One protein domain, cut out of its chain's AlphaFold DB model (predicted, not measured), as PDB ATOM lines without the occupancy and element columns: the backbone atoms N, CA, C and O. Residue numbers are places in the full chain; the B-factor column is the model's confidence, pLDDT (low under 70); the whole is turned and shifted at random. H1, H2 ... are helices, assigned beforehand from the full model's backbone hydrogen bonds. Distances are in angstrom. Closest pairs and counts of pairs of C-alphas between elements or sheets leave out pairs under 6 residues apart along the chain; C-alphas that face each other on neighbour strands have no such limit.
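What this domain is: This is residues 161 to 237 of the 402 residues of a protein of Opisthorchis viverrini (UniProt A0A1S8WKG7). One long helix, H1, runs along the domain's length; the hairpin of H2 and H3 packs on its first half through H3, and short helices H4 and H5 cross it. The ends meet in a short antiparallel pairing, residues 162 to 163 with 235 to 236. The 77 printed residues hold five named helices, H1 to H5 in order, and no named strand: all helix, mostly crossed, compact, radius of gyration of the C-alphas 11.6 A, spans 31 by 25 by 15 A.

How they stand to each other: Start at the hub, H1, residues 165 to 181. Its residues 166 to 171 alone touch H3, residues 197 to 208, closest C-alphas Cys 167 and Val 206, 6.2 A. Its residues 165 to 172 alone touch H5, residues 224 to 230, at a steep tilt of 59 degrees, closest C-alphas Ala 168 and Glu 225, 5.1 A. H4, residues 210 to 217, touches H5, closest C-alphas Leu 216 and Val 227, 6.7 A. H2, residues 188 to 193, touches H3, closest C-alphas Cys 191 and Arg 200, 5.2 A. Every O i to N i+4 pair is within hydrogen-bond range in H1, H3, H4 and H5; H2 has 0 of 2, but 3 of 3 O i to N i+3 pairs.

Where its parts are: Find C-alpha 165 at (119.311, 113.793, 134.826); H1 runs 23.7 A to C-alpha 181. H5 ends at C-alpha 230, (120.836, 99.574, 135.847).

The domain as a whole: The printed part has no cut and no long link. Confidence is low, under 70, at 33 residues, among them 175 to 186.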
ATOM      1  N   ILE A 161     108.315 109.118 135.491       45.38
ATOM      2  CA  ILE A 161     109.612 109.546 134.969       45.38
ATOM      3  C   ILE A 161     110.660 109.244 136.037       45.38
ATOM      4  O   ILE A 161     110.701 109.894 137.085       45.38
ATOM      5  N   GLN A 162     111.516 108.255 135.776       55.91
ATOM      6  CA  GLN A 162     112.776 108.130 136.498       55.91
ATOM      7  C   GLN A 162     113.636 109.340 136.128       55.91
ATOM      8  O   GLN A 162     114.134 109.430 135.007       55.91
ATOM      9  N   ASN A 163     113.786 110.294 137.048       64.75
ATOM     10  CA  ASN A 163     114.641 111.454 136.826       64.75
ATOM     11  C   ASN A 163     116.098 111.008 136.983       64.75
ATOM     12  O   ASN A 163     116.643 110.902 138.085       64.75
ATOM     13  N   CYS A 164     116.706 110.657 135.855       68.00
ATOM     14  CA  CYS A 164     118.097 110.241 135.779       68.00
ATOM     15  C   CYS A 164     119.036 111.420 135.489       68.00
ATOM     16  O   CYS A 164     120.232 111.188 135.380       68.00
ATOM     17  N   THR A 165     118.544 112.660 135.370       67.50
ATOM     18  CA  THR A 165     119.311 113.793 134.826       67.50
ATOM     19  C   THR A 165     120.584 114.089 135.614       67.50
ATOM     20  O   THR A 165     121.654 114.160 135.012       67.50
ATOM     21  N   VAL A 166     120.516 114.177 136.949       75.94
ATOM     22  CA  VAL A 166     121.712 114.418 137.781       75.94
ATOM     23  C   VAL A 166     122.686 113.247 137.678       75.94
ATOM     24  O   VAL A 166     123.889 113.455 137.533       75.94
ATOM     25  N   CYS A 167     122.175 112.012 137.686       80.31
ATOM     26  CA  CYS A 167     123.014 110.828 137.534       80.31
ATOM     27  C   CYS A 167     123.701 110.784 136.168       80.31
ATOM     28  O   CYS A 167     124.919 110.660 136.109       80.31
ATOM     29  N   ALA A 168     122.958 110.941 135.077       77.38
ATOM     30  CA  ALA A 168     123.486 110.872 133.722       77.38
ATOM     31  C   ALA A 168     124.522 111.978 133.474       77.38
ATOM     32  O   ALA A 168     125.605 111.696 132.966       77.38
ATOM     33  N   GLN A 169     124.248 113.211 133.919       67.25
ATOM     34  CA  GLN A 169     125.194 114.329 133.828       67.25
ATOM     35  C   GLN A 169     126.485 114.054 134.602       67.25
ATOM     36  O   GLN A 169     127.584 114.295 134.098       67.25
ATOM     37  N   LEU A 170     126.367 113.534 135.823       72.75
ATOM     38  CA  LEU A 170     127.522 113.263 136.666       72.75
ATOM     39  C   LEU A 170     128.325 112.064 136.146       72.75
ATOM     40  O   LEU A 170     129.544 112.146 136.076       72.75
ATOM     41  N   VAL A 171     127.666 110.998 135.684       77.50
ATOM     42  CA  VAL A 171     128.302 109.835 135.042       77.50
ATOM     43  C   VAL A 171     129.025 110.241 133.755       77.50
ATOM     44  O   VAL A 171     130.174 109.844 133.563       77.50
ATOM     45  N   ALA A 172     128.418 111.087 132.918       70.00
ATOM     46  CA  ALA A 172     129.065 111.634 131.725       70.00
ATOM     47  C   ALA A 172     130.313 112.453 132.085       70.00
ATOM     48  O   ALA A 172     131.370 112.289 131.475       70.00
ATOM     49  N   ARG A 173     130.226 113.288 133.129       65.88
ATOM     50  CA  ARG A 173     131.362 114.071 133.634       65.88
ATOM     51  C   ARG A 173     132.480 113.185 134.186       65.88
ATOM     52  O   ARG A 173     133.646 113.422 133.882       65.88
ATOM     53  N   LEU A 174     132.139 112.146 134.948       70.50
ATOM     54  CA  LEU A 174     133.081 111.154 135.472       70.50
ATOM     55  C   LEU A 174     133.787 110.399 134.338       70.50
ATOM     56  O   LEU A 174     135.007 110.225 134.370       70.50
ATOM     57  N   GLN A 175     133.035 109.978 133.317       69.81
ATOM     58  CA  GLN A 175     133.566 109.308 132.133       69.81
ATOM     59  C   GLN A 175     134.515 110.222 131.352       69.81
ATOM     60  O   GLN A 175     135.607 109.798 130.967       69.81
ATOM     61  N   LEU A 176     134.130 111.486 131.172       59.31
ATOM     62  CA  LEU A 176     134.947 112.492 130.506       59.31
ATOM     63  C   LEU A 176     136.247 112.750 131.274       59.31
ATOM     64  O   LEU A 176     137.320 112.665 130.688       59.31
ATOM     65  N   HIS A 177     136.181 112.983 132.589       60.91
ATOM     66  CA  HIS A 177     137.376 113.197 133.412       60.91
ATOM     67  C   HIS A 177     138.315 111.988 133.380       60.91
ATOM     68  O   HIS A 177     139.520 112.152 133.226       60.91
ATOM     69  N   LYS A 178     137.774 110.766 133.439       63.16
ATOM     70  CA  LYS A 178     138.579 109.547 133.296       63.16
ATOM     71  C   LYS A 178     139.260 109.455 131.928       63.16
ATOM     72  O   LYS A 178     140.398 109.005 131.856       63.16
ATOM     73  N   THR A 179     138.581 109.886 130.867       56.59
ATOM     74  CA  THR A 179     139.117 109.880 129.496       56.59
ATOM     75  C   THR A 179     140.201 110.941 129.306       56.59
ATOM     76  O   THR A 179     141.204 110.678 128.656       56.59
ATOM     77  N   LEU A 180     140.017 112.124 129.897       45.00
ATOM     78  CA  LEU A 180     140.916 113.267 129.735       45.00
ATOM     79  C   LEU A 180     142.115 113.250 130.696       45.00
ATOM     80  O   LEU A 180     143.203 113.664 130.314       45.00
ATOM     81  N   PHE A 181     141.927 112.791 131.935       50.44
ATOM     82  CA  PHE A 181     142.901 112.946 133.024       50.44
ATOM     83  C   PHE A 181     143.351 111.617 133.645       50.44
ATOM     84  O   PHE A 181     144.098 111.615 134.620       50.44
ATOM     85  N   GLY A 182     142.860 110.475 133.151       51.44
ATOM     86  CA  GLY A 182     143.145 109.149 133.719       51.44
ATOM     87  C   GLY A 182     142.504 108.885 135.092       51.44
ATOM     88  O   GLY A 182     142.451 107.737 135.532       51.44
ATOM     89  N   ALA A 183     141.962 109.916 135.747       58.72
ATOM     90  CA  ALA A 183     141.276 109.857 137.032       58.72
ATOM     91  C   ALA A 183     140.127 110.878 137.092       58.72
ATOM     92  O   ALA A 183     140.121 111.887 136.387       58.72
ATOM     93  N   SER A 184     139.139 110.620 137.952       59.56
ATOM     94  CA  SER A 184     138.073 111.587 138.221       59.56
ATOM     95  C   SER A 184     138.523 112.624 139.250       59.56
ATOM     96  O   SER A 184     138.945 112.256 140.341       59.56
ATOM     97  N   VAL A 185     138.355 113.906 138.918       57.94
ATOM     98  CA  VAL A 185     138.535 115.054 139.835       57.94
ATOM     99  C   VAL A 185     137.201 115.502 140.468       57.94
ATOM    100  O   VAL A 185     137.086 116.607 140.976       57.94
ATOM    101  N   VAL A 186     136.144 114.688 140.370       64.50
ATOM    102  CA  VAL A 186     134.837 114.999 140.973       64.50
ATOM    103  C   VAL A 186     134.756 114.378 142.366       64.50
ATOM    104  O   VAL A 186     134.798 113.153 142.491       64.50
ATOM    105  N   ASP A 187     134.605 115.217 143.388       73.00
ATOM    106  CA  ASP A 187     134.461 114.829 144.794       73.00
ATOM    107  C   ASP A 187     133.055 115.138 145.354       73.00
ATOM    108  O   ASP A 187     132.187 115.689 144.670       73.00
ATOM    109  N   LYS A 188     132.822 114.766 146.622       74.31
ATOM    110  CA  LYS A 188     131.525 114.932 147.302       74.31
ATOM    111  C   LYS A 188     131.118 116.390 147.519       74.31
ATOM    112  O   LYS A 188     129.916 116.646 147.615       74.31
ATOM    113  N   ASP A 189     132.058 117.328 147.543       72.44
ATOM    114  CA  ASP A 189     131.765 118.753 147.717       72.44
ATOM    115  C   ASP A 189     131.076 119.325 146.472       72.44
ATOM    116  O   ASP A 189     130.244 120.231 146.575       72.44
ATOM    117  N   THR A 190     131.276 118.695 145.307       66.75
ATOM    118  CA  THR A 190     130.520 118.996 144.077       66.75
ATOM    119  C   THR A 190     129.007 118.903 144.301       66.75
ATOM    120  O   THR A 190     128.247 119.706 143.754       66.75
ATOM    121  N   CYS A 191     128.543 117.974 145.143       72.31
ATOM    122  CA  CYS A 191     127.114 117.772 145.368       72.31
ATOM    123  C   CYS A 191     126.444 118.922 146.126       72.31
ATOM    124  O   CYS A 191     125.229 119.052 146.043       72.31
ATOM    125  N   VAL A 192     127.192 119.775 146.835       75.06
ATOM    126  CA  VAL A 192     126.629 120.927 147.567       75.06
ATOM    127  C   VAL A 192     126.060 121.985 146.611       75.06
ATOM    128  O   VAL A 192     125.191 122.762 146.996       75.06
ATOM    129  N   THR A 193     126.492 121.975 145.347       61.19
ATOM    130  CA  THR A 193     126.067 122.939 144.319       61.19
ATOM    131  C   THR A 193     124.641 122.720 143.799       61.19
ATOM    132  O   THR A 193     124.067 123.633 143.207       61.19
ATOM    133  N   TYR A 194     124.035 121.550 144.038       58.38
ATOM    134  CA  TYR A 194     122.649 121.283 143.642       58.38
ATOM    135  C   TYR A 194     121.659 121.936 144.613       58.38
ATOM    136  O   TYR A 194     121.764 121.770 145.830       58.38
ATOM    137  N   ALA A 195     120.672 122.655 144.069       62.03
ATOM    138  CA  ALA A 195     119.685 123.410 144.844       62.03
ATOM    139  C   ALA A 195     118.646 122.515 145.545       62.03
ATOM    140  O   ALA A 195     118.282 122.778 146.695       62.03
ATOM    141  N   GLU A 196     118.223 121.426 144.904       70.44
ATOM    142  CA  GLU A 196     117.227 120.495 145.441       70.44
ATOM    143  C   GLU A 196     117.866 119.393 146.290       70.44
ATOM    144  O   GLU A 196     118.906 118.831 145.943       70.44
ATOM    145  N   GLN A 197     117.221 119.036 147.404       70.25
ATOM    146  CA  GLN A 197     117.734 117.996 148.303       70.25
ATOM    147  C   GLN A 197     117.806 116.631 147.612       70.25
ATOM    148  O   GLN A 197     118.807 115.931 147.744       70.25
ATOM    149  N   ALA A 198     116.792 116.300 146.811       67.12
ATOM    150  CA  ALA A 198     116.775 115.069 146.034       67.12
ATOM    151  C   ALA A 198     117.971 114.988 145.067       67.12
ATOM    152  O   ALA A 198     118.561 113.918 144.901       67.12
ATOM    153  N   ASP A 199     118.361 116.107 144.451       71.81
ATOM    154  CA  ASP A 199     119.471 116.171 143.494       71.81
ATOM    155  C   ASP A 199     120.820 116.030 144.199       71.81
ATOM    156  O   ASP A 199     121.694 115.294 143.735       71.81
ATOM    157  N   ARG A 200     120.967 116.651 145.378       77.56
ATOM    158  CA  ARG A 200     122.134 116.445 146.248       77.56
ATOM    159  C   ARG A 200     122.285 114.981 146.646       77.56
ATOM    160  O   ARG A 200     123.398 114.454 146.631       77.56
ATOM    161  N   ASP A 201     121.184 114.331 146.999       79.06
ATOM    162  CA  ASP A 201     121.184 112.935 147.433       79.06
ATOM    163  C   ASP A 201     121.463 111.984 146.260       79.06
ATOM    164  O   ASP A 201     122.262 111.057 146.396       79.06
ATOM    165  N   GLN A 202     120.920 112.275 145.074       80.44
ATOM    166  CA  GLN A 202     121.239 111.551 143.843       80.44
ATOM    167  C   GLN A 202     122.718 111.701 143.451       80.44
ATOM    168  O   GLN A 202     123.367 110.714 143.111       80.44
ATOM    169  N   CYS A 203     123.280 112.909 143.546       82.06
ATOM    170  CA  CYS A 203     124.699 113.163 143.291       82.06
ATOM    171  C   CYS A 203     125.605 112.345 144.225       82.06
ATOM    172  O   CYS A 203     126.536 111.681 143.765       82.06
ATOM    173  N   LYS A 204     125.306 112.328 145.531       86.38
ATOM    174  CA  LYS A 204     126.076 111.545 146.510       86.38
ATOM    175  C   LYS A 204     126.030 110.054 146.194       86.38
ATOM    176  O   LYS A 204     127.074 109.408 146.195       86.38
ATOM    177  N   LEU A 205     124.850 109.537 145.850       84.69
ATOM    178  CA  LEU A 205     124.659 108.131 145.505       84.69
ATOM    179  C   LEU A 205     125.502 107.713 144.290       84.69
ATOM    180  O   LEU A 205     126.072 106.624 144.268       84.69
ATOM    181  N   VAL A 206     125.630 108.590 143.295       85.75
ATOM    182  CA  VAL A 206     126.465 108.364 142.106       85.75
ATOM    183  C   VAL A 206     127.949 108.348 142.461       85.75
ATOM    184  O   VAL A 206     128.670 107.451 142.028       85.75
ATOM    185  N   LEU A 207     128.411 109.296 143.280       87.06
ATOM    186  CA  LEU A 207     129.806 109.324 143.728       87.06
ATOM    187  C   LEU A 207     130.149 108.122 144.614       87.06
ATOM    188  O   LEU A 207     131.247 107.579 144.503       87.06
ATOM    189  N   ASP A 208     129.211 107.645 145.428       87.56
ATOM    190  CA  ASP A 208     129.393 106.438 146.239       87.56
ATOM    191  C   ASP A 208     129.473 105.160 145.378       87.56
ATOM    192  O   ASP A 208     130.141 104.202 145.760       87.56
ATOM    193  N   ASN A 209     128.882 105.164 144.174       87.19
ATOM    194  CA  ASN A 209     128.886 104.035 143.232       87.19
ATOM    195  C   ASN A 209     129.909 104.168 142.081       87.19
ATOM    196  O   ASN A 209     129.872 103.383 141.130       87.19
ATOM    197  N   HIS A 210     130.844 105.127 142.145       83.00
ATOM    198  CA  HIS A 210     131.758 105.456 141.037       83.00
ATOM    199  C   HIS A 210     132.544 104.250 140.483       83.00
ATOM    200  O   HIS A 210     132.696 104.125 139.267       83.00
ATOM    201  N   SER A 211     133.004 103.332 141.338       83.94
ATOM    202  CA  SER A 211     133.743 102.128 140.920       83.94
ATOM    203  C   SER A 211     132.916 101.210 140.017       83.94
ATOM    204  O   SER A 211     133.404 100.742 138.987       83.94
ATOM    205  N   GLU A 212     131.651 100.984 140.373       85.06
ATOM    206  CA  GLU A 212     130.747 100.097 139.638       85.06
ATOM    207  C   GLU A 212     130.229 100.759 138.353       85.06
ATOM    208  O   GLU A 212     130.146 100.119 137.304       85.06
ATOM    209  N   ILE A 213     130.002 102.076 138.394       83.50
ATOM    210  CA  ILE A 213     129.721 102.901 137.212       83.50
ATOM    211  C   ILE A 213     130.848 102.758 136.186       83.50
ATOM    212  O   ILE A 213     130.597 102.453 135.021       83.50
ATOM    213  N   PHE A 214     132.106 102.916 136.607       82.06
ATOM    214  CA  PHE A 214     133.245 102.769 135.703       82.06
ATOM    215  C   PHE A 214     133.409 101.345 135.167       82.06
ATOM    216  O   PHE A 214     133.864 101.183 134.033       82.06
ATOM    217  N   ARG A 215     133.034 100.324 135.946       84.19
ATOM    218  CA  ARG A 215     133.018  98.927 135.498       84.19
ATOM    219  C   ARG A 215     131.983  98.710 134.391       84.19
ATOM    220  O   ARG A 215     132.296  98.071 133.389       84.19
ATOM    221  N   LEU A 216     130.774  99.251 134.548       79.38
ATOM    222  CA  LEU A 216     129.696  99.131 133.562       79.38
ATOM    223  C   LEU A 216     129.960  99.942 132.291       79.38
ATOM    224  O   LEU A 216     129.740  99.429 131.196       79.38
ATOM    225  N   LEU A 217     130.509 101.152 132.417       72.31
ATOM    226  CA  LEU A 217     130.918 101.977 131.275       72.31
ATOM    227  C   LEU A 217     132.012 101.321 130.422       72.31
ATOM    228  O   LEU A 217     132.053 101.518 129.211       72.31
ATOM    229  N   ALA A 218     132.885 100.515 131.034       73.19
ATOM    230  CA  ALA A 218     133.893  99.746 130.306       73.19
ATOM    231  C   ALA A 218     133.299  98.557 129.520       73.19
ATOM    232  O   ALA A 218     133.941  98.057 128.601       73.19
ATOM    233  N   GLN A 219     132.095  98.091 129.878       72.50
ATOM    234  CA  GLN A 219     131.432  96.925 129.272       72.50
ATOM    235  C   GLN A 219     130.340  97.303 128.264       72.50
ATOM    236  O   GLN A 219     130.154  96.606 127.269       72.50
ATOM    237  N   LYS A 220     129.609  98.393 128.515       55.19
ATOM    238  CA  LYS A 220     128.580  98.952 127.633       55.19
ATOM    239  C   LYS A 220     128.992 100.367 127.258       55.19
ATOM    240  O   LYS A 220     128.884 101.287 128.063       55.19
ATOM    241  N   ALA A 221     129.485 100.532 126.038       52.59
ATOM    242  CA  ALA A 221     129.890 101.833 125.544       52.59
ATOM    243  C   ALA A 221     128.687 102.798 125.478       52.59
ATOM    244  O   ALA A 221     127.653 102.490 124.888       52.59
ATOM    245  N   THR A 222     128.895 103.995 126.033       55.94
ATOM    246  CA  THR A 222     128.230 105.291 125.767       55.94
ATOM    247  C   THR A 222     126.887 105.654 126.407       55.94
ATOM    248  O   THR A 222     126.648 106.851 126.534       55.94
ATOM    249  N   ASP A 223     126.050 104.730 126.882       68.62
ATOM    250  CA  ASP A 223     124.756 105.133 127.467       68.62
ATOM    251  C   ASP A 223     124.838 105.342 128.991       68.62
ATOM    252  O   ASP A 223     124.700 104.413 129.793       68.62
ATOM    253  N   THR A 224     125.067 106.595 129.393       67.94
ATOM    254  CA  THR A 224     125.147 107.009 130.801       67.94
ATOM    255  C   THR A 224     123.823 106.844 131.543       67.94
ATOM    256  O   THR A 224     123.819 106.577 132.744       67.94
ATOM    257  N   GLU A 225     122.691 106.962 130.848       69.50
ATOM    258  CA  GLU A 225     121.367 106.838 131.450       69.50
ATOM    259  C   GLU A 225     121.010 105.370 131.705       69.50
ATOM    260  O   GLU A 225     120.505 105.031 132.776       69.50
ATOM    261  N   ALA A 226     121.352 104.470 130.781       74.62
ATOM    262  CA  ALA A 226     121.219 103.032 130.996       74.62
ATOM    263  C   ALA A 226     122.057 102.547 132.187       74.62
ATOM    264  O   ALA A 226     121.591 101.706 132.959       74.62
ATOM    265  N   VAL A 227     123.263 103.098 132.378       79.88
ATOM    266  CA  VAL A 227     124.095 102.816 133.560       79.88
ATOM    267  C   VAL A 227     123.380 103.270 134.832       79.88
ATOM    268  O   VAL A 227     123.205 102.468 135.751       79.88
ATOM    269  N   CYS A 228     122.870 104.505 134.854       80.50
ATOM    270  CA  CYS A 228     122.101 105.049 135.974       80.50
ATOM    271  C   CYS A 228     120.863 104.214 136.323       80.50
ATOM    272  O   CYS A 228     120.617 103.934 137.497       80.50
ATOM    273  N   LYS A 229     120.110 103.766 135.314       79.19
ATOM    274  CA  LYS A 229     118.935 102.900 135.496       79.19
ATOM    275  C   LYS A 229     119.322 101.519 136.016       79.19
ATOM    276  O   LYS A 229     118.693 101.018 136.942       79.19
ATOM    277  N   SER A 230     120.378 100.919 135.462       79.00
ATOM    278  CA  SER A 230     120.836  99.574 135.847       79.00
ATOM    279  C   SER A 230     121.336  99.490 137.288       79.00
ATOM    280  O   SER A 230     121.199  98.449 137.925       79.00
ATOM    281  N   LEU A 231     121.867 100.598 137.805       81.19
ATOM    282  CA  LEU A 231     122.331 100.730 139.182       81.19
ATOM    283  C   LEU A 231     121.274 101.334 140.119       81.19
ATOM    284  O   LEU A 231     121.581 101.619 141.271       81.19
ATOM    285  N   ALA A 232     120.041 101.544 139.637       80.81
ATOM    286  CA  ALA A 232     118.958 102.185 140.385       80.81
ATOM    287  C   ALA A 232     119.356 103.543 141.009       80.81
ATOM    288  O   ALA A 232     118.906 103.903 142.092       80.81
ATOM    289  N   LEU A 233     120.190 104.314 140.303       80.62
ATOM    290  CA  LEU A 233     120.687 105.628 140.734       80.62
ATOM    291  C   LEU A 233     119.763 106.783 140.311       80.62
ATOM    292  O   LEU A 233     120.066 107.952 140.548       80.62
ATOM    293  N   CYS A 234     118.657 106.486 139.629       78.62
ATOM    294  CA  CYS A 234     117.674 107.483 139.216       78.62
ATOM    295  C   CYS A 234     116.696 107.811 140.351       78.62
ATOM    296  O   CYS A 234     116.271 106.920 141.084       78.62
ATOM    297  N   GLN A 235     116.288 109.076 140.474       69.88
ATOM    298  CA  GLN A 235     115.228 109.459 141.408       69.88
ATOM    299  C   GLN A 235     113.870 108.941 140.920       69.88
ATOM    300  O   GLN A 235     113.560 109.006 139.727       69.88
ATOM    301  N   MET A 236     113.017 108.524 141.855       56.38
ATOM    302  CA  MET A 236     111.599 108.276 141.596       56.38
ATOM    303  C   MET A 236     110.768 109.455 142.113       56.38
ATOM    304  O   MET A 236     110.782 109.734 143.310       56.38
ATOM    305  N   LYS A 237     110.017 110.136 141.239       50.31
ATOM    306  CA  LYS A 237     108.936 111.042 141.665       50.31
ATOM    307  C   LYS A 237     107.623 110.261 141.683       50.31
ATOM    308  O   LYS A 237     107.178 109.783 140.642       50.31
TER     309      LYS A 237